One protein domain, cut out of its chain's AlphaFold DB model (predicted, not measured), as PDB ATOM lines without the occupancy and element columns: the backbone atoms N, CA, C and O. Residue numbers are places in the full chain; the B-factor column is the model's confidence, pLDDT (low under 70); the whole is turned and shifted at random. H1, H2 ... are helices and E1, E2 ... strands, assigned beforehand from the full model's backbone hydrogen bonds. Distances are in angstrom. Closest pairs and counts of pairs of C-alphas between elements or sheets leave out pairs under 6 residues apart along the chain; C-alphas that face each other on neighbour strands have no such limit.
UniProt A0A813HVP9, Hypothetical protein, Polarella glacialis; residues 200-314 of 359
ATOM      1  N   LYS A 200     -37.559 -12.112 -37.498       95.19
ATOM      2  CA  LYS A 200     -36.852 -11.095 -36.718       95.19
ATOM      3  C   LYS A 200     -35.809 -10.422 -37.603       95.19
ATOM      4  O   LYS A 200     -34.897 -11.094 -38.075       95.19
ATOM      5  N   VAL A 201     -35.953  -9.124 -37.830       95.19
ATOM      6  CA  VAL A 201     -35.024  -8.291 -38.600       95.19
ATOM      7  C   VAL A 201     -34.231  -7.425 -37.634       95.19
ATOM      8  O   VAL A 201     -34.814  -6.832 -36.727       95.19
ATOM      9  N   ILE A 202     -32.918  -7.365 -37.824       94.38
ATOM     10  CA  ILE A 202     -31.981  -6.681 -36.933       94.38
ATOM     11  C   ILE A 202     -31.118  -5.722 -37.744       94.38
ATOM     12  O   ILE A 202     -30.519  -6.123 -38.745       94.38
ATOM     13  N   PHE A 203     -31.017  -4.485 -37.264       94.38
ATOM     14  CA  PHE A 203     -30.118  -3.457 -37.778       94.38
ATOM     15  C   PHE A 203     -29.071  -3.144 -36.698       94.38
ATOM     16  O   PHE A 203     -29.342  -2.395 -35.754       94.38
ATOM     17  N   PRO A 204     -27.889  -3.777 -36.764       91.81
ATOM     18  CA  PRO A 204     -26.932  -3.757 -35.664       91.81
ATOM     19  C   PRO A 204     -26.274  -2.390 -35.434       91.81
ATOM     20  O   PRO A 204     -25.783  -2.159 -34.335       91.81
ATOM     21  N   GLU A 205     -26.261  -1.488 -36.420       90.25
ATOM     22  CA  GLU A 205     -25.647  -0.156 -36.289       90.25
ATOM     23  C   GLU A 205     -26.334   0.692 -35.220       90.25
ATOM     24  O   GLU A 205     -25.664   1.328 -34.408       90.25
ATOM     25  N   ASP A 206     -27.666   0.642 -35.204       89.94
ATOM     26  CA  ASP A 206     -28.500   1.453 -34.318       89.94
ATOM     27  C   ASP A 206     -29.034   0.619 -33.139       89.94
ATOM     28  O   ASP A 206     -29.740   1.129 -32.269       89.94
ATOM     29  N   GLY A 207     -28.710  -0.681 -33.104       90.06
ATOM     30  CA  GLY A 207     -29.222  -1.629 -32.113       90.06
ATOM     31  C   GLY A 207     -30.736  -1.836 -32.202       90.06
ATOM     32  O   GLY A 207     -31.356  -2.241 -31.218       90.06
ATOM     33  N   THR A 208     -31.342  -1.531 -33.353       93.44
ATOM     34  CA  THR A 208     -32.788  -1.643 -33.559       93.44
ATOM     35  C   THR A 208     -33.151  -3.015 -34.119       93.44
ATOM     36  O   THR A 208     -32.394  -3.658 -34.852       93.44
ATOM     37  N   GLU A 209     -34.335  -3.497 -33.755       95.00
ATOM     38  CA  GLU A 209     -34.859  -4.770 -34.231       95.00
ATOM     39  C   GLU A 209     -36.383  -4.738 -34.325       95.00
ATOM     40  O   GLU A 209     -37.059  -4.016 -33.596       95.00
ATOM     41  N   ILE A 210     -36.938  -5.561 -35.209       96.19
ATOM     42  CA  ILE A 210     -38.383  -5.708 -35.370       96.19
ATOM     43  C   ILE A 210     -38.736  -7.143 -35.736       96.19
ATOM     44  O   ILE A 210     -37.975  -7.835 -36.408       96.19
ATOM     45  N   THR A 211     -39.909  -7.600 -35.314       96.50
ATOM     46  CA  THR A 211     -40.490  -8.849 -35.812       96.50
ATOM     47  C   THR A 211     -41.492  -8.496 -36.905       96.50
ATOM     48  O   THR A 211     -42.524  -7.893 -36.630       96.50
ATOM     49  N   ALA A 212     -41.190  -8.833 -38.157       95.94
ATOM     50  CA  ALA A 212     -42.013  -8.470 -39.308       95.94
ATOM     51  C   ALA A 212     -42.615  -9.718 -39.972       95.94
ATOM     52  O   ALA A 212     -41.972 -10.769 -39.997       95.94
ATOM     53  N   PRO A 213     -43.828  -9.650 -40.549       94.38
ATOM     54  CA  PRO A 213     -44.339 -10.754 -41.351       94.38
ATOM     55  C   PRO A 213     -43.435 -10.971 -42.569       94.38
ATOM     56  O   PRO A 213     -42.915 -10.014 -43.140       94.38
ATOM     57  N   GLY A 214     -43.282 -12.215 -43.025       91.62
ATOM     58  CA  GLY A 214     -42.430 -12.518 -44.183       91.62
ATOM     59  C   GLY A 214     -42.834 -11.794 -45.482       91.62
ATOM     60  O   GLY A 214     -42.014 -11.634 -46.382       91.62
ATOM     61  N   SER A 215     -44.075 -11.318 -45.592       92.19
ATOM     62  CA  SER A 215     -44.541 -10.500 -46.718       92.19
ATOM     63  C   SER A 215     -44.181  -9.014 -46.613       92.19
ATOM     64  O   SER A 215     -44.364  -8.297 -47.594       92.19
ATOM     65  N   ALA A 216     -43.700  -8.531 -45.462       94.81
ATOM     66  CA  ALA A 216     -43.317  -7.134 -45.293       94.81
ATOM     67  C   ALA A 216     -42.126  -6.790 -46.185       94.81
ATOM     68  O   ALA A 216     -41.195  -7.585 -46.329       94.81
ATOM     69  N   GLN A 217     -42.135  -5.585 -46.749       93.94
ATOM     70  CA  GLN A 217     -40.960  -5.023 -47.404       93.94
ATOM     71  C   GLN A 217     -39.867  -4.742 -46.375       93.94
ATOM     72  O   GLN A 217     -40.154  -4.334 -45.247       93.94
ATOM     73  N   VAL A 218     -38.609  -4.915 -46.775       92.94
ATOM     74  CA  VAL A 218     -37.471  -4.649 -45.882       92.94
ATOM     75  C   VAL A 218     -37.428  -3.173 -45.466       92.94
ATOM     76  O   VAL A 218     -37.162  -2.873 -44.306       92.94
ATOM     77  N   ALA A 219     -37.765  -2.255 -46.377       93.00
ATOM     78  CA  ALA A 219     -37.859  -0.821 -46.096       93.00
ATOM     79  C   ALA A 219     -38.924  -0.501 -45.035       93.00
ATOM     80  O   ALA A 219     -38.674   0.256 -44.098       93.00
ATOM     81  N   ALA A 220     -40.098  -1.132 -45.145       93.88
ATOM     82  CA  ALA A 220     -41.176  -0.989 -44.170       93.88
ATOM     83  C   ALA A 220     -40.788  -1.572 -42.802       93.88
ATOM     84  O   ALA A 220     -41.105  -0.978 -41.774       93.88
ATOM     85  N   ALA A 221     -40.067  -2.699 -42.780       95.12
ATOM     86  CA  ALA A 221     -39.529  -3.270 -41.548       95.12
ATOM     87  C   ALA A 221     -38.495  -2.335 -40.894       95.12
ATOM     88  O   ALA A 221     -38.581  -2.094 -39.696       95.12
ATOM     89  N   ALA A 222     -37.579  -1.748 -41.673       94.88
ATOM     90  CA  ALA A 222     -36.625  -0.751 -41.183       94.88
ATOM     91  C   ALA A 222     -37.338   0.452 -40.545       94.88
ATOM     92  O   ALA A 222     -37.066   0.795 -39.397       94.88
ATOM     93  N   ALA A 223     -38.319   1.033 -41.240       94.25
ATOM     94  CA  ALA A 223     -39.091   2.155 -40.712       94.25
ATOM     95  C   ALA A 223     -39.859   1.791 -39.428       94.25
ATOM     96  O   ALA A 223     -39.866   2.566 -38.474       94.25
ATOM     97  N   ALA A 224     -40.471   0.604 -39.374       95.44
ATOM     98  CA  ALA A 224     -41.186   0.123 -38.190       95.44
ATOM     99  C   ALA A 224     -40.259  -0.165 -36.996       95.44
ATOM    100  O   ALA A 224     -40.680  -0.005 -35.854       95.44
ATOM    101  N   ALA A 225     -39.005  -0.551 -37.254       95.25
ATOM    102  CA  ALA A 225     -37.970  -0.703 -36.231       95.25
ATOM    103  C   ALA A 225     -37.454   0.644 -35.687       95.25
ATOM    104  O   ALA A 225     -36.682   0.653 -34.732       95.25
ATOM    105  N   GLY A 226     -37.834   1.771 -36.303       95.06
ATOM    106  CA  GLY A 226     -37.223   3.074 -36.033       95.06
ATOM    107  C   GLY A 226     -35.809   3.207 -36.607       95.06
ATOM    108  O   GLY A 226     -35.055   4.060 -36.153       95.06
ATOM    109  N   HIS A 227     -35.441   2.370 -37.585       94.12
ATOM    110  CA  HIS A 227     -34.149   2.436 -38.271       94.12
ATOM    111  C   HIS A 227     -34.158   3.576 -39.292       94.12
ATOM    112  O   HIS A 227     -34.781   3.470 -40.355       94.12
ATOM    113  N   GLU A 228     -33.485   4.683 -38.978       88.81
ATOM    114  CA  GLU A 228     -33.458   5.861 -39.844       88.81
ATOM    115  C   GLU A 228     -32.503   5.651 -41.025       88.81
ATOM    116  O   GLU A 228     -31.279   5.727 -40.928       88.81
ATOM    117  N   VAL A 229     -33.074   5.397 -42.203       86.94
ATOM    118  CA  VAL A 229     -32.302   5.284 -43.444       86.94
ATOM    119  C   VAL A 229     -32.302   6.632 -44.153       86.94
ATOM    120  O   VAL A 229     -33.312   7.066 -44.706       86.94
ATOM    121  N   GLU A 230     -31.149   7.296 -44.185       85.56
ATOM    122  CA  GLU A 230     -30.993   8.557 -44.912       85.56
ATOM    123  C   GLU A 230     -31.002   8.333 -46.436       85.56
ATOM    124  O   GLU A 230     -29.971   8.062 -47.067       85.56
ATOM    125  N   TYR A 231     -32.169   8.493 -47.053       84.44
ATOM    126  CA  TYR A 231     -32.331   8.417 -48.501       84.44
ATOM    127  C   TYR A 231     -31.867   9.710 -49.183       84.44
ATOM    128  O   TYR A 231     -32.532  10.739 -49.125       84.44
ATOM    129  N   LYS A 232     -30.720   9.659 -49.873       84.69
ATOM    130  CA  LYS A 232     -30.269  10.742 -50.775       84.69
ATOM    131  C   LYS A 232     -30.749  10.576 -52.219       84.69
ATOM    132  O   LYS A 232     -30.628  11.501 -53.014       84.69
ATOM    133  N   CYS A 233     -31.256   9.395 -52.558       82.19
ATOM    134  CA  CYS A 233     -31.760   9.041 -53.879       82.19
ATOM    135  C   CYS A 233     -32.909   8.034 -53.744       82.19
ATOM    136  O   CYS A 233     -33.045   7.379 -52.709       82.19
ATOM    137  N   THR A 234     -33.666   7.845 -54.820       84.50
ATOM    138  CA  THR A 234     -34.730   6.831 -54.926       84.50
ATOM    139  C   THR A 234     -34.328   5.616 -55.766       84.50
ATOM    140  O   THR A 234     -35.027   4.615 -55.777       84.50
ATOM    141  N   ASP A 235     -33.191   5.674 -56.461       83.81
ATOM    142  CA  ASP A 235     -32.719   4.641 -57.396       83.81
ATOM    143  C   ASP A 235     -31.652   3.708 -56.794       83.81
ATOM    144  O   ASP A 235     -31.092   2.844 -57.472       83.81
ATOM    145  N   GLY A 236     -31.336   3.891 -55.510       84.56
ATOM    146  CA  GLY A 236     -30.309   3.121 -54.819       84.56
ATOM    147  C   GLY A 236     -28.891   3.393 -55.282       84.56
ATOM    148  O   GLY A 236     -28.023   2.579 -54.999       84.56
ATOM    149  N   THR A 237     -28.613   4.511 -55.945       87.38
ATOM    150  CA  THR A 237     -27.249   4.830 -56.375       87.38
ATOM    151  C   THR A 237     -26.417   5.542 -55.312       87.38
ATOM    152  O   THR A 237     -25.210   5.584 -55.455       87.38
ATOM    153  N   CYS A 238     -27.008   6.064 -54.229       86.75
ATOM    154  CA  CYS A 238     -26.271   6.840 -53.218       86.75
ATOM    155  C   CYS A 238     -25.493   6.005 -52.183       86.75
ATOM    156  O   CYS A 238     -24.855   6.579 -51.299       86.75
ATOM    157  N   GLY A 239     -25.628   4.674 -52.199       88.00
ATOM    158  CA  GLY A 239     -24.984   3.760 -51.244       88.00
ATOM    159  C   GLY A 239     -25.571   3.743 -49.825       88.00
ATOM    160  O   GLY A 239     -25.499   2.733 -49.140       88.00
ATOM    161  N   ARG A 240     -26.222   4.818 -49.367       90.50
ATOM    162  CA  ARG A 240     -26.710   4.929 -47.973       90.50
ATOM    163  C   ARG A 240     -27.822   3.952 -47.609       90.50
ATOM    164  O   ARG A 240     -27.891   3.496 -46.471       90.50
ATOM    165  N   CYS A 241     -28.676   3.635 -48.580       91.38
ATOM    166  CA  CYS A 241     -29.775   2.688 -48.405       91.38
ATOM    167  C   CYS A 241     -29.326   1.222 -48.569       91.38
ATOM    168  O   CYS A 241     -30.166   0.326 -48.547       91.38
ATOM    169  N   TRP A 242     -28.026   0.968 -48.778       93.31
ATOM    170  CA  TRP A 242     -27.502  -0.377 -48.986       93.31
ATOM    171  C   TRP A 242     -27.344  -1.076 -47.645       93.31
ATOM    172  O   TRP A 242     -26.714  -0.560 -46.715       93.31
ATOM    173  N   ARG A 243     -27.935  -2.258 -47.555       93.75
ATOM    174  CA  ARG A 243     -27.759  -3.177 -46.444       93.75
ATOM    175  C   ARG A 243     -27.343  -4.525 -46.981       93.75
ATOM    176  O   ARG A 243     -27.843  -4.960 -48.008       93.75
ATOM    177  N   LYS A 244     -26.456  -5.196 -46.280       91.75
ATOM    178  CA  LYS A 244     -25.959  -6.510 -46.624       91.75
ATOM    179  C   LYS A 244     -26.416  -7.495 -45.574       91.75
ATOM    180  O   LYS A 244     -26.214  -7.256 -44.383       91.75
ATOM    181  N   ASP A 245     -27.034  -8.580 -46.020       89.94
ATOM    182  CA  ASP A 245     -27.284  -9.695 -45.118       89.94
ATOM    183  C   ASP A 245     -25.945 -10.295 -44.696       89.94
ATOM    184  O   ASP A 245     -25.121 -10.699 -45.526       89.94
ATOM    185  N   HIS A 246     -25.750 -10.340 -43.384       85.06
ATOM    186  CA  HIS A 246     -24.578 -10.908 -42.744       85.06
ATOM    187  C   HIS A 246     -24.306 -12.354 -43.187       85.06
ATOM    188  O   HIS A 246     -23.148 -12.759 -43.323       85.06
ATOM    189  N   ASP A 247     -25.352 -13.146 -43.436       77.50
ATOM    190  CA  ASP A 247     -25.204 -14.575 -43.685       77.50
ATOM    191  C   ASP A 247     -25.151 -14.937 -45.177       77.50
ATOM    192  O   ASP A 247     -24.223 -15.657 -45.606       77.50
ATOM    193  N   ALA A 248     -26.089 -14.434 -45.984       79.19
ATOM    194  CA  ALA A 248     -26.116 -14.653 -47.429       79.19
ATOM    195  C   ALA A 248     -25.048 -13.850 -48.183       79.19
ATOM    196  O   ALA A 248     -24.653 -14.274 -49.270       79.19
ATOM    197  N   ASN A 249     -24.520 -12.767 -47.592       81.38
ATOM    198  CA  ASN A 249     -23.618 -11.815 -48.253       81.38
ATOM    199  C   ASN A 249     -24.284 -11.135 -49.472       81.38
ATOM    200  O   ASN A 249     -23.602 -10.719 -50.406       81.38
ATOM    201  N   GLU A 250     -25.616 -11.040 -49.465       85.38
ATOM    202  CA  GLU A 250     -26.415 -10.364 -50.487       85.38
ATOM    203  C   GLU A 250     -26.675  -8.912 -50.094       85.38
ATOM    204  O   GLU A 250     -26.895  -8.608 -48.922       85.38
ATOM    205  N   VAL A 251     -26.656  -8.022 -51.085       88.31
ATOM    206  CA  VAL A 251     -26.890  -6.590 -50.896       88.31
ATOM    207  C   VAL A 251     -28.321  -6.236 -51.288       88.31
ATOM    208  O   VAL A 251     -28.746  -6.444 -52.423       88.31
ATOM    209  N   TYR A 252     -29.034  -5.618 -50.357       90.12
ATOM    210  CA  TYR A 252     -30.379  -5.090 -50.505       90.12
ATOM    211  C   TYR A 252     -30.345  -3.567 -50.480       90.12
ATOM    212  O   TYR A 252     -29.690  -2.944 -49.646       90.12
ATOM    213  N   ARG A 253     -31.081  -2.948 -51.400       91.12
ATOM    214  CA  ARG A 253     -31.213  -1.493 -51.490       91.12
ATOM    215  C   ARG A 253     -32.571  -1.116 -50.926       91.12
ATOM    216  O   ARG A 253     -33.570  -1.287 -51.608       91.12
ATOM    217  N   LEU A 254     -32.608  -0.607 -49.696       90.75
ATOM    218  CA  LEU A 254     -33.860  -0.309 -48.985       90.75
ATOM    219  C   LEU A 254     -34.721   0.747 -49.682       90.75
ATOM    220  O   LEU A 254     -35.923   0.774 -49.487       90.75
ATOM    221  N   CYS A 255     -34.126   1.606 -50.506       87.12
ATOM    222  CA  CYS A 255     -34.874   2.585 -51.285       87.12
ATOM    223  C   CYS A 255     -35.569   2.012 -52.526       87.12
ATOM    224  O   CYS A 255     -36.276   2.745 -53.211       87.12
ATOM    225  N   ILE A 256     -35.354   0.729 -52.824       84.44
ATOM    226  CA  ILE A 256     -35.985   0.022 -53.931       84.44
ATOM    227  C   ILE A 256     -36.871  -1.067 -53.326       84.44
ATOM    228  O   ILE A 256     -36.390  -2.036 -52.739       84.44
ATOM    229  N   ASP A 257     -38.177  -0.884 -53.477       69.94
ATOM    230  CA  ASP A 257     -39.254  -1.604 -52.785       69.94
ATOM    231  C   ASP A 257     -39.489  -3.061 -53.247       69.94
ATOM    232  O   ASP A 257     -40.575  -3.623 -53.076       69.94
ATOM    233  N   ASP A 258     -38.468  -3.712 -53.800       80.50
ATOM    234  CA  ASP A 258     -38.615  -4.996 -54.495       80.50
ATOM    235  C   ASP A 258     -38.423  -6.220 -53.585       80.50
ATOM    236  O   ASP A 258     -38.733  -7.352 -53.969       80.50
ATOM    237  N   PHE A 259     -37.929  -6.018 -52.361       86.56
ATOM    238  CA  PHE A 259     -37.544  -7.109 -51.468       86.56
ATOM    239  C   PHE A 259     -38.484  -7.228 -50.274       86.56
ATOM    240  O   PHE A 259     -38.692  -6.279 -49.515       86.56
ATOM    241  N   THR A 260     -39.013  -8.435 -50.073       91.94
ATOM    242  CA  THR A 260     -39.780  -8.801 -48.877       91.94
ATOM    243  C   THR A 260     -38.930  -9.649 -47.944       91.94
ATOM    244  O   THR A 260     -38.244 -10.559 -48.410       91.94
ATOM    245  N   VAL A 261     -39.040  -9.413 -46.640       91.56
ATOM    246  CA  VAL A 261     -38.221 -10.039 -45.591       91.56
ATOM    247  C   VAL A 261     -38.198 -11.569 -45.702       91.56
ATOM    248  O   VAL A 261     -37.146 -12.193 -45.663       91.56
ATOM    249  N   GLY A 262     -39.354 -12.189 -45.925       87.31
ATOM    250  CA  GLY A 262     -39.493 -13.639 -46.014       87.31
ATOM    251  C   GLY A 262     -39.006 -14.255 -47.323       87.31
ATOM    252  O   GLY A 262     -38.981 -15.474 -47.398       87.31
ATOM    253  N   LYS A 263     -38.644 -13.464 -48.342       85.38
ATOM    254  CA  LYS A 263     -38.037 -13.956 -49.598       85.38
ATOM    255  C   LYS A 263     -36.514 -13.843 -49.603       85.38
ATOM    256  O   LYS A 263     -35.882 -14.234 -50.581       85.38
ATOM    257  N   ILE A 264     -35.931 -13.293 -48.540       84.38
ATOM    258  CA  ILE A 264     -34.482 -13.232 -48.403       84.38
ATOM    259  C   ILE A 264     -33.957 -14.655 -48.148       84.38
ATOM    260  O   ILE A 264     -34.504 -15.376 -47.312       84.38
ATOM    261  N   PRO A 265     -32.945 -15.119 -48.890       72.81
ATOM    262  CA  PRO A 265     -32.392 -16.455 -48.706       72.81
ATOM    263  C   PRO A 265     -31.602 -16.591 -47.391       72.81
ATOM    264  O   PRO A 265     -30.647 -15.860 -47.173       72.81
ATOM    265  N   SER A 266     -31.891 -17.600 -46.556       68.56
ATOM    266  CA  SER A 266     -31.062 -17.920 -45.369       68.56
ATOM    267  C   SER A 266     -29.871 -18.843 -45.683       68.56
ATOM    268  O   SER A 266     -29.887 -19.608 -46.648       68.56
ATOM    269  N   LYS A 267     -28.808 -18.835 -44.872       62.03
ATOM    270  CA  LYS A 267     -27.582 -19.615 -45.143       62.03
ATOM    271  C   LYS A 267     -27.620 -21.057 -44.617       62.03
ATOM    272  O   LYS A 267     -26.929 -21.911 -45.174       62.03
ATOM    273  N   THR A 268     -28.442 -21.364 -43.608       50.09
ATOM    274  CA  THR A 268     -28.539 -22.681 -42.928       50.09
ATOM    275  C   THR A 268     -28.887 -23.878 -43.808       50.09
ATOM    276  O   THR A 268     -28.899 -25.012 -43.323       50.09
ATOM    277  N   ILE A 269     -29.165 -23.670 -45.094       47.69
ATOM    278  CA  ILE A 269     -29.617 -24.731 -45.991       47.69
ATOM    279  C   ILE A 269     -28.498 -25.303 -46.877       47.69
ATOM    280  O   ILE A 269     -28.711 -26.410 -47.345       47.69
ATOM    281  N   PHE A 270     -27.316 -24.672 -47.034       41.12
ATOM    282  CA  PHE A 270     -26.033 -25.309 -47.441       41.12
ATOM    283  C   PHE A 270     -24.937 -24.251 -47.734       41.12
ATOM    284  O   PHE A 270     -25.219 -23.246 -48.385       41.12
ATOM    285  N   LYS A 271     -23.670 -24.518 -47.370       45.03
ATOM    286  CA  LYS A 271     -22.477 -23.935 -48.024       45.03
ATOM    287  C   LYS A 271     -21.327 -24.939 -48.029       45.03
ATOM    288  O   LYS A 271     -20.880 -25.334 -46.960       45.03
ATOM    289  N   GLU A 272     -20.803 -25.223 -49.216       35.28
ATOM    290  CA  GLU A 272     -19.386 -25.522 -49.435       35.28
ATOM    291  C   GLU A 272     -18.970 -24.698 -50.668       35.28
ATOM    292  O   GLU A 272     -19.241 -25.063 -51.804       35.28
ATOM    293  N   ASP A 273     -18.416 -23.518 -50.384       41.19
ATOM    294  CA  ASP A 273     -17.638 -22.635 -51.265       41.19
ATOM    295  C   ASP A 273     -18.365 -21.849 -52.382       41.19
ATOM    296  O   ASP A 273     -18.586 -22.297 -53.502       41.19
ATOM    297  N   SER A 274     -18.675 -20.587 -52.065       40.66
ATOM    298  CA  SER A 274     -19.252 -19.560 -52.949       40.66
ATOM    299  C   SER A 274     -18.176 -18.555 -53.386       40.66
ATOM    300  O   SER A 274     -17.345 -18.173 -52.556       40.66
ATOM    301  N   PRO A 275     -18.198 -18.105 -54.660       41.59
ATOM    302  CA  PRO A 275     -18.279 -16.654 -54.905       41.59
ATOM    303  C   PRO A 275     -19.218 -16.169 -56.036       41.59
ATOM    304  O   PRO A 275     -19.456 -14.973 -56.116       41.59
ATOM    305  N   PHE A 276     -19.802 -17.014 -56.883       42.50
ATOM    306  CA  PHE A 276     -20.817 -16.600 -57.868       42.50
ATOM    307  C   PHE A 276     -21.809 -17.745 -58.009       42.50
ATOM    308  O   PHE A 276     -21.422 -18.849 -58.383       42.50
ATOM    309  N   TRP A 277     -23.069 -17.532 -57.645       44.56
ATOM    310  CA  TRP A 277     -24.093 -18.548 -57.862       44.56
ATOM    311  C   TRP A 277     -24.234 -18.792 -59.373       44.56
ATOM    312  O   TRP A 277     -24.365 -17.840 -60.140       44.56
ATOM    313  N   ASP A 278     -24.218 -20.054 -59.809       47.91
ATOM    314  CA  ASP A 278     -24.759 -20.419 -61.121       47.91
ATOM    315  C   ASP A 278     -26.262 -20.088 -61.099       47.91
ATOM    316  O   ASP A 278     -26.979 -20.538 -60.200       47.91
ATOM    317  N   GLU A 279     -26.738 -19.294 -62.064       51.34
ATOM    318  CA  GLU A 279     -28.149 -18.940 -62.295       51.34
ATOM    319  C   GLU A 279     -29.070 -20.156 -62.103       51.34
ATOM    320  O   GLU A 279     -30.130 -20.070 -61.484       51.34
ATOM    321  N   LYS A 280     -28.630 -21.335 -62.555       59.94
ATOM    322  CA  LYS A 280     -29.379 -22.585 -62.429       59.94
ATOM    323  C   LYS A 280     -29.568 -23.033 -60.976       59.94
ATOM    324  O   LYS A 280     -30.642 -23.516 -60.630       59.94
ATOM    325  N   GLN A 281     -28.569 -22.844 -60.116       53.16
ATOM    326  CA  GLN A 281     -28.641 -23.191 -58.693       53.16
ATOM    327  C   GLN A 281     -29.511 -22.201 -57.912       53.16
ATOM    328  O   GLN A 281     -30.279 -22.619 -57.044       53.16
ATOM    329  N   TYR A 282     -29.465 -20.910 -58.260       53.03
ATOM    330  CA  TYR A 282     -30.413 -19.920 -57.738       53.03
ATOM    331  C   TYR A 282     -31.853 -20.264 -58.149       53.03
ATOM    332  O   TYR A 282     -32.747 -20.286 -57.306       53.03
ATOM    333  N   GLN A 283     -32.079 -20.633 -59.414       57.97
ATOM    334  CA  GLN A 283     -33.395 -21.038 -59.922       57.97
ATOM    335  C   GLN A 283     -33.909 -22.331 -59.269       57.97
ATOM    336  O   GLN A 283     -35.087 -22.424 -58.926       57.97
ATOM    337  N   GLU A 284     -33.052 -23.336 -59.070       60.78
ATOM    338  CA  GLU A 284     -33.411 -24.566 -58.352       60.78
ATOM    339  C   GLU A 284     -33.724 -24.285 -56.875       60.78
ATOM    340  O   GLU A 284     -34.667 -24.851 -56.323       60.78
ATOM    341  N   ARG A 285     -33.007 -23.352 -56.242       56.00
ATOM    342  CA  ARG A 285     -33.268 -22.914 -54.868       56.00
ATOM    343  C   ARG A 285     -34.570 -22.127 -54.739       56.00
ATOM    344  O   ARG A 285     -35.379 -22.455 -53.876       56.00
ATOM    345  N   ALA A 286     -34.798 -21.144 -55.608       55.09
ATOM    346  CA  ALA A 286     -36.046 -20.388 -55.675       55.09
ATOM    347  C   ALA A 286     -37.249 -21.315 -55.916       55.09
ATOM    348  O   ALA A 286     -38.335 -21.074 -55.396       55.09
ATOM    349  N   LYS A 287     -37.049 -22.417 -56.652       62.81
ATOM    350  CA  LYS A 287     -38.069 -23.457 -56.835       62.81
ATOM    351  C   LYS A 287     -38.293 -24.331 -55.599       62.81
ATOM    352  O   LYS A 287     -39.426 -24.746 -55.379       62.81
ATOM    353  N   ASN A 288     -37.254 -24.623 -54.814       59.66
ATOM    354  CA  ASN A 288     -37.320 -25.637 -53.754       59.66
ATOM    355  C   ASN A 288     -37.531 -25.074 -52.339       59.66
ATOM    356  O   ASN A 288     -38.154 -25.745 -51.519       59.66
ATOM    357  N   ASN A 289     -37.025 -23.878 -52.027       65.56
ATOM    358  CA  ASN A 289     -37.306 -23.189 -50.767       65.56
ATOM    359  C   ASN A 289     -37.070 -21.671 -50.909       65.56
ATOM    360  O   ASN A 289     -35.990 -21.186 -50.562       65.56
ATOM    361  N   PRO A 290     -38.050 -20.916 -51.439       63.09
ATOM    362  CA  PRO A 290     -37.910 -19.478 -51.674       63.09
ATOM    363  C   PRO A 290     -37.971 -18.639 -50.393       63.09
ATOM    364  O   PRO A 290     -37.930 -17.414 -50.480       63.09
ATOM    365  N   TYR A 291     -38.131 -19.270 -49.226       75.75
ATOM    366  CA  TYR A 291     -38.446 -18.568 -47.996       75.75
ATOM    367  C   TYR A 291     -37.283 -18.534 -47.006       75.75
ATOM    368  O   TYR A 291     -36.503 -19.484 -46.895       75.75
ATOM    369  N   PHE A 292     -37.210 -17.433 -46.264       81.62
ATOM    370  CA  PHE A 292     -36.263 -17.235 -45.176       81.62
ATOM    371  C   PHE A 292     -36.478 -18.269 -44.057       81.62
ATOM    372  O   PHE A 292     -37.611 -18.594 -43.694       81.62
ATOM    373  N   ASP A 293     -35.383 -18.791 -43.502       82.31
ATOM    374  CA  ASP A 293     -35.420 -19.717 -42.370       82.31
ATOM    375  C   ASP A 293     -35.530 -18.946 -41.052       82.31
ATOM    376  O   ASP A 293     -34.539 -18.451 -40.521       82.31
ATOM    377  N   ASN A 294     -36.730 -18.931 -40.475       85.94
ATOM    378  CA  ASN A 294     -37.045 -18.257 -39.209       85.94
ATOM    379  C   ASN A 294     -36.300 -18.783 -37.968       85.94
ATOM    380  O   ASN A 294     -36.589 -18.374 -36.839       85.94
ATOM    381  N   ARG A 295     -35.370 -19.726 -38.136       84.88
ATOM    382  CA  ARG A 295     -34.464 -20.177 -37.074       84.88
ATOM    383  C   ARG A 295     -33.370 -19.170 -36.766       84.88
ATOM    384  O   ARG A 295     -32.840 -19.225 -35.659       84.88
ATOM    385  N   GLU A 296     -33.039 -18.291 -37.705       85.69
ATOM    386  CA  GLU A 296     -32.007 -17.261 -37.562       85.69
ATOM    387  C   GLU A 296     -32.655 -15.875 -37.664       85.69
ATOM    388  O   GLU A 296     -33.718 -15.752 -38.271       85.69
ATOM    389  N   PRO A 297     -32.087 -14.832 -37.043       91.25
ATOM    390  CA  PRO A 297     -32.524 -13.478 -37.335       91.25
ATOM    391  C   PRO A 297     -31.972 -13.038 -38.697       91.25
ATOM    392  O   PRO A 297     -30.870 -13.423 -39.084       91.25
ATOM    393  N   LEU A 298     -32.716 -12.202 -39.415       92.19
ATOM    394  CA  LEU A 298     -32.212 -11.507 -40.592       92.19
ATOM    395  C   LEU A 298     -31.407 -10.285 -40.133       92.19
ATOM    396  O   LEU A 298     -31.988  -9.290 -39.701       92.19
ATOM    397  N   VAL A 299     -30.080 -10.356 -40.229       92.56
ATOM    398  CA  VAL A 299     -29.182  -9.277 -39.793       92.56
ATOM    399  C   VAL A 299     -28.733  -8.463 -41.001       92.56
ATOM    400  O   VAL A 299     -27.996  -8.958 -41.852       92.56
ATOM    401  N   LEU A 300     -29.153  -7.202 -41.065       93.38
ATOM    402  CA  LEU A 300     -28.920  -6.309 -42.198       93.38
ATOM    403  C   LEU A 300     -27.933  -5.204 -41.826       93.38
ATOM    404  O   LEU A 300     -28.320  -4.201 -41.232       93.38
ATOM    405  N   LYS A 301     -26.671  -5.377 -42.223       93.38
ATOM    406  CA  LYS A 301     -25.579  -4.435 -41.941       93.38
ATOM    407  C   LYS A 301     -25.423  -3.386 -43.030       93.38
ATOM    408  O   LYS A 301     -25.595  -3.684 -44.204       93.38
ATOM    409  N   SER A 302     -25.033  -2.172 -42.687       93.56
ATOM    410  CA  SER A 302     -24.562  -1.176 -43.646       93.56
ATOM    411  C   SER A 302     -23.291  -1.677 -44.338       93.56
ATOM    412  O   SER A 302     -22.388  -2.191 -43.686       93.56
ATOM    413  N   CYS A 303     -23.220  -1.534 -45.661       93.31
ATOM    414  CA  CYS A 303     -22.113  -2.055 -46.472       93.31
ATOM    415  C   CYS A 303     -21.495  -0.982 -47.388       93.31
ATOM    416  O   CYS A 303     -21.591  -1.063 -48.618       93.31
ATOM    417  N   PRO A 304     -20.866   0.061 -46.816       93.69
ATOM    418  CA  PRO A 304     -20.247   1.115 -47.612       93.69
ATOM    419  C   PRO A 304     -19.119   0.588 -48.512       93.69
ATOM    420  O   PRO A 304     -18.932   1.130 -49.601       93.69
ATOM    421  N   GLU A 305     -18.393  -0.472 -48.125       92.69
ATOM    422  CA  GLU A 305     -17.316  -1.008 -48.968       92.69
ATOM    423  C   GLU A 305     -17.843  -1.657 -50.253       92.69
ATOM    424  O   GLU A 305     -17.272  -1.437 -51.324       92.69
ATOM    425  N   ASP A 306     -18.943  -2.416 -50.172       90.88
ATOM    426  CA  ASP A 306     -19.592  -3.019 -51.345       90.88
ATOM    427  C   ASP A 306     -20.101  -1.936 -52.310       90.88
ATOM    428  O   ASP A 306     -19.997  -2.078 -53.530       90.88
ATOM    429  N   TYR A 307     -20.594  -0.817 -51.772       91.62
ATOM    430  CA  TYR A 307     -20.980   0.336 -52.581       91.62
ATOM    431  C   TYR A 307     -19.778   0.993 -53.280       91.62
ATOM    432  O   TYR A 307     -19.843   1.285 -54.474       91.62
ATOM    433  N   GLU A 308     -18.655   1.195 -52.586       93.31
ATOM    434  CA  GLU A 308     -17.441   1.760 -53.197       93.31
ATOM    435  C   GLU A 308     -16.845   0.840 -54.274       93.31
ATOM    436  O   GLU A 308     -16.325   1.319 -55.286       93.31
ATOM    437  N   LEU A 309     -16.951  -0.481 -54.105       91.75
ATOM    438  CA  LEU A 309     -16.597  -1.439 -55.151       91.75
ATOM    439  C   LEU A 309     -17.522  -1.288 -56.364       91.75
ATOM    440  O   LEU A 309     -17.039  -1.117 -57.486       91.75
ATOM    441  N   TRP A 310     -18.838  -1.238 -56.134       91.75
ATOM    442  CA  TRP A 310     -19.819  -1.013 -57.194       91.75
ATOM    443  C   TRP A 310     -19.554   0.290 -57.959       91.75
ATOM    444  O   TRP A 310     -19.618   0.287 -59.189       91.75
ATOM    445  N   ARG A 311     -19.198   1.388 -57.274       91.75
ATOM    446  CA  ARG A 311     -18.854   2.671 -57.920       91.75
ATOM    447  C   ARG A 311     -17.656   2.549 -58.854       91.75
ATOM    448  O   ARG A 311     -17.673   3.136 -59.933       91.75
ATOM    449  N   LYS A 312     -16.618   1.810 -58.446       93.12
ATOM    450  CA  LYS A 312     -15.419   1.578 -59.271       93.12
ATOM    451  C   LYS A 312     -15.751   0.782 -60.528       93.12
ATOM    452  O   LYS A 312     -15.228   1.091 -61.595       93.12
ATOM    453  N   GLU A 313     -16.624  -0.212 -60.405       92.00
ATOM    454  CA  GLU A 313     -17.069  -1.050 -61.522       92.00
ATOM    455  C   GLU A 313     -18.086  -0.336 -62.429       92.00
ATOM    456  O   GLU A 313     -18.147  -0.610 -63.627       92.00
ATOM    457  N   ASN A 314     -18.851   0.619 -61.888       90.62
ATOM    458  CA  ASN A 314     -19.940   1.317 -62.576       90.62
ATOM    459  C   ASN A 314     -19.760   2.847 -62.536       90.62
ATOM    460  O   ASN A 314     -20.623   3.561 -62.013       90.62
TER     461      ASN A 314
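AT A GLANCE: This is residues 200 to 314 of the 359 residues of the protein "Hypothetical protein" of Polarella glacialis (UniProt A0A813HVP9). A small, strongly twisted sheet of five short strands has one short helix, H1, packed across its E2 and E1 end, while two longer helices lie well away from its middle. H3 runs off from the end of E5 and only grazes the sheet, and H2 is set apart from the sheet, after a long link of 25 residues from E4 and before a short link of 9 residues to E5, with residues 276 to 281 standing free. The 115 printed residues hold three named helices and five named strands in the order E1 E2 H1 E3 E4 H2 E5 H3; the mixed sheet runs E2 E1 E5 E3 E4. The class is mixed, helices and strands, with under half of the residues, 48, in named elements. The whole is compact, with a radius of gyration of the C-alphas of 14.2 A and spans of 36 by 36 by 21 A.

HOW THE PARTS SIT: Start with E1, residues 200 to 203, and E2, residues 208 to 212, an antiparallel hairpin at 153 degrees; look for N 201 and O 210, 2.8 A apart. Next comes H1, residues 218 to 224, which is on the sheet at a height of 6.6 A, over E1 and across the strands at 88 degrees to E1 on the local plane. Its closest C-alphas to E2 are those of Ala 221 and Ala 212, 6.2 A apart. E3, residues 242 to 245, and E4, residues 251 to 253, form a second antiparallel hairpin, with N 252 and O 243 at 2.7 A. E2, H1 and E3 make a split strand-helix-strand unit, two strands of one sheet that are not neighbours, with a helix between them along the chain and E1 and E5 between them in the sheet, and its crossover is right-handed. H2, residues 279 to 288, is not on the sheet and is apart from H1. E5, residues 298 to 302, pairs in a staggered way: its residues 298 to 299 with E1, parallel at 14 degrees, where N 202 and O 298 are 2.8 A apart, and 300 to 302 with E3, antiparallel at 141 degrees, where N 244 and O 301 are 2.7 A apart. H3, residues 304 to 313, only grazes the sheet with its residues 304 to 307; the closest C-alphas of E3 and H3 are those of Trp 242 and Tyr 307, 7.5 A apart. In H1, H2 and H3 every O i to N i+4 pair is within hydrogen-bond range.

IN THESE COORDINATES: Find C-alpha 200 at (-36.852, -11.095, -36.718), where E1 begins. E2 spans 12.8 A and E5 13.2 A. H2 starts at C-alpha 279, (-28.149, -18.940, -62.295), and spans 14.2 A; H3 spans 14.4 A and ends at C-alpha 313, (-17.069, -1.050, -61.522).

THE WHOLE: The C-alphas of Lys 232 and Glu 272, the two farthest apart, are 37.9 A apart. The printed part has no cut; the links H1 to E3, 17 residues, and E4 to H2, 25 residues, are long. The model's confidence is low, under 70, at residue 257 and residues 266 to 290.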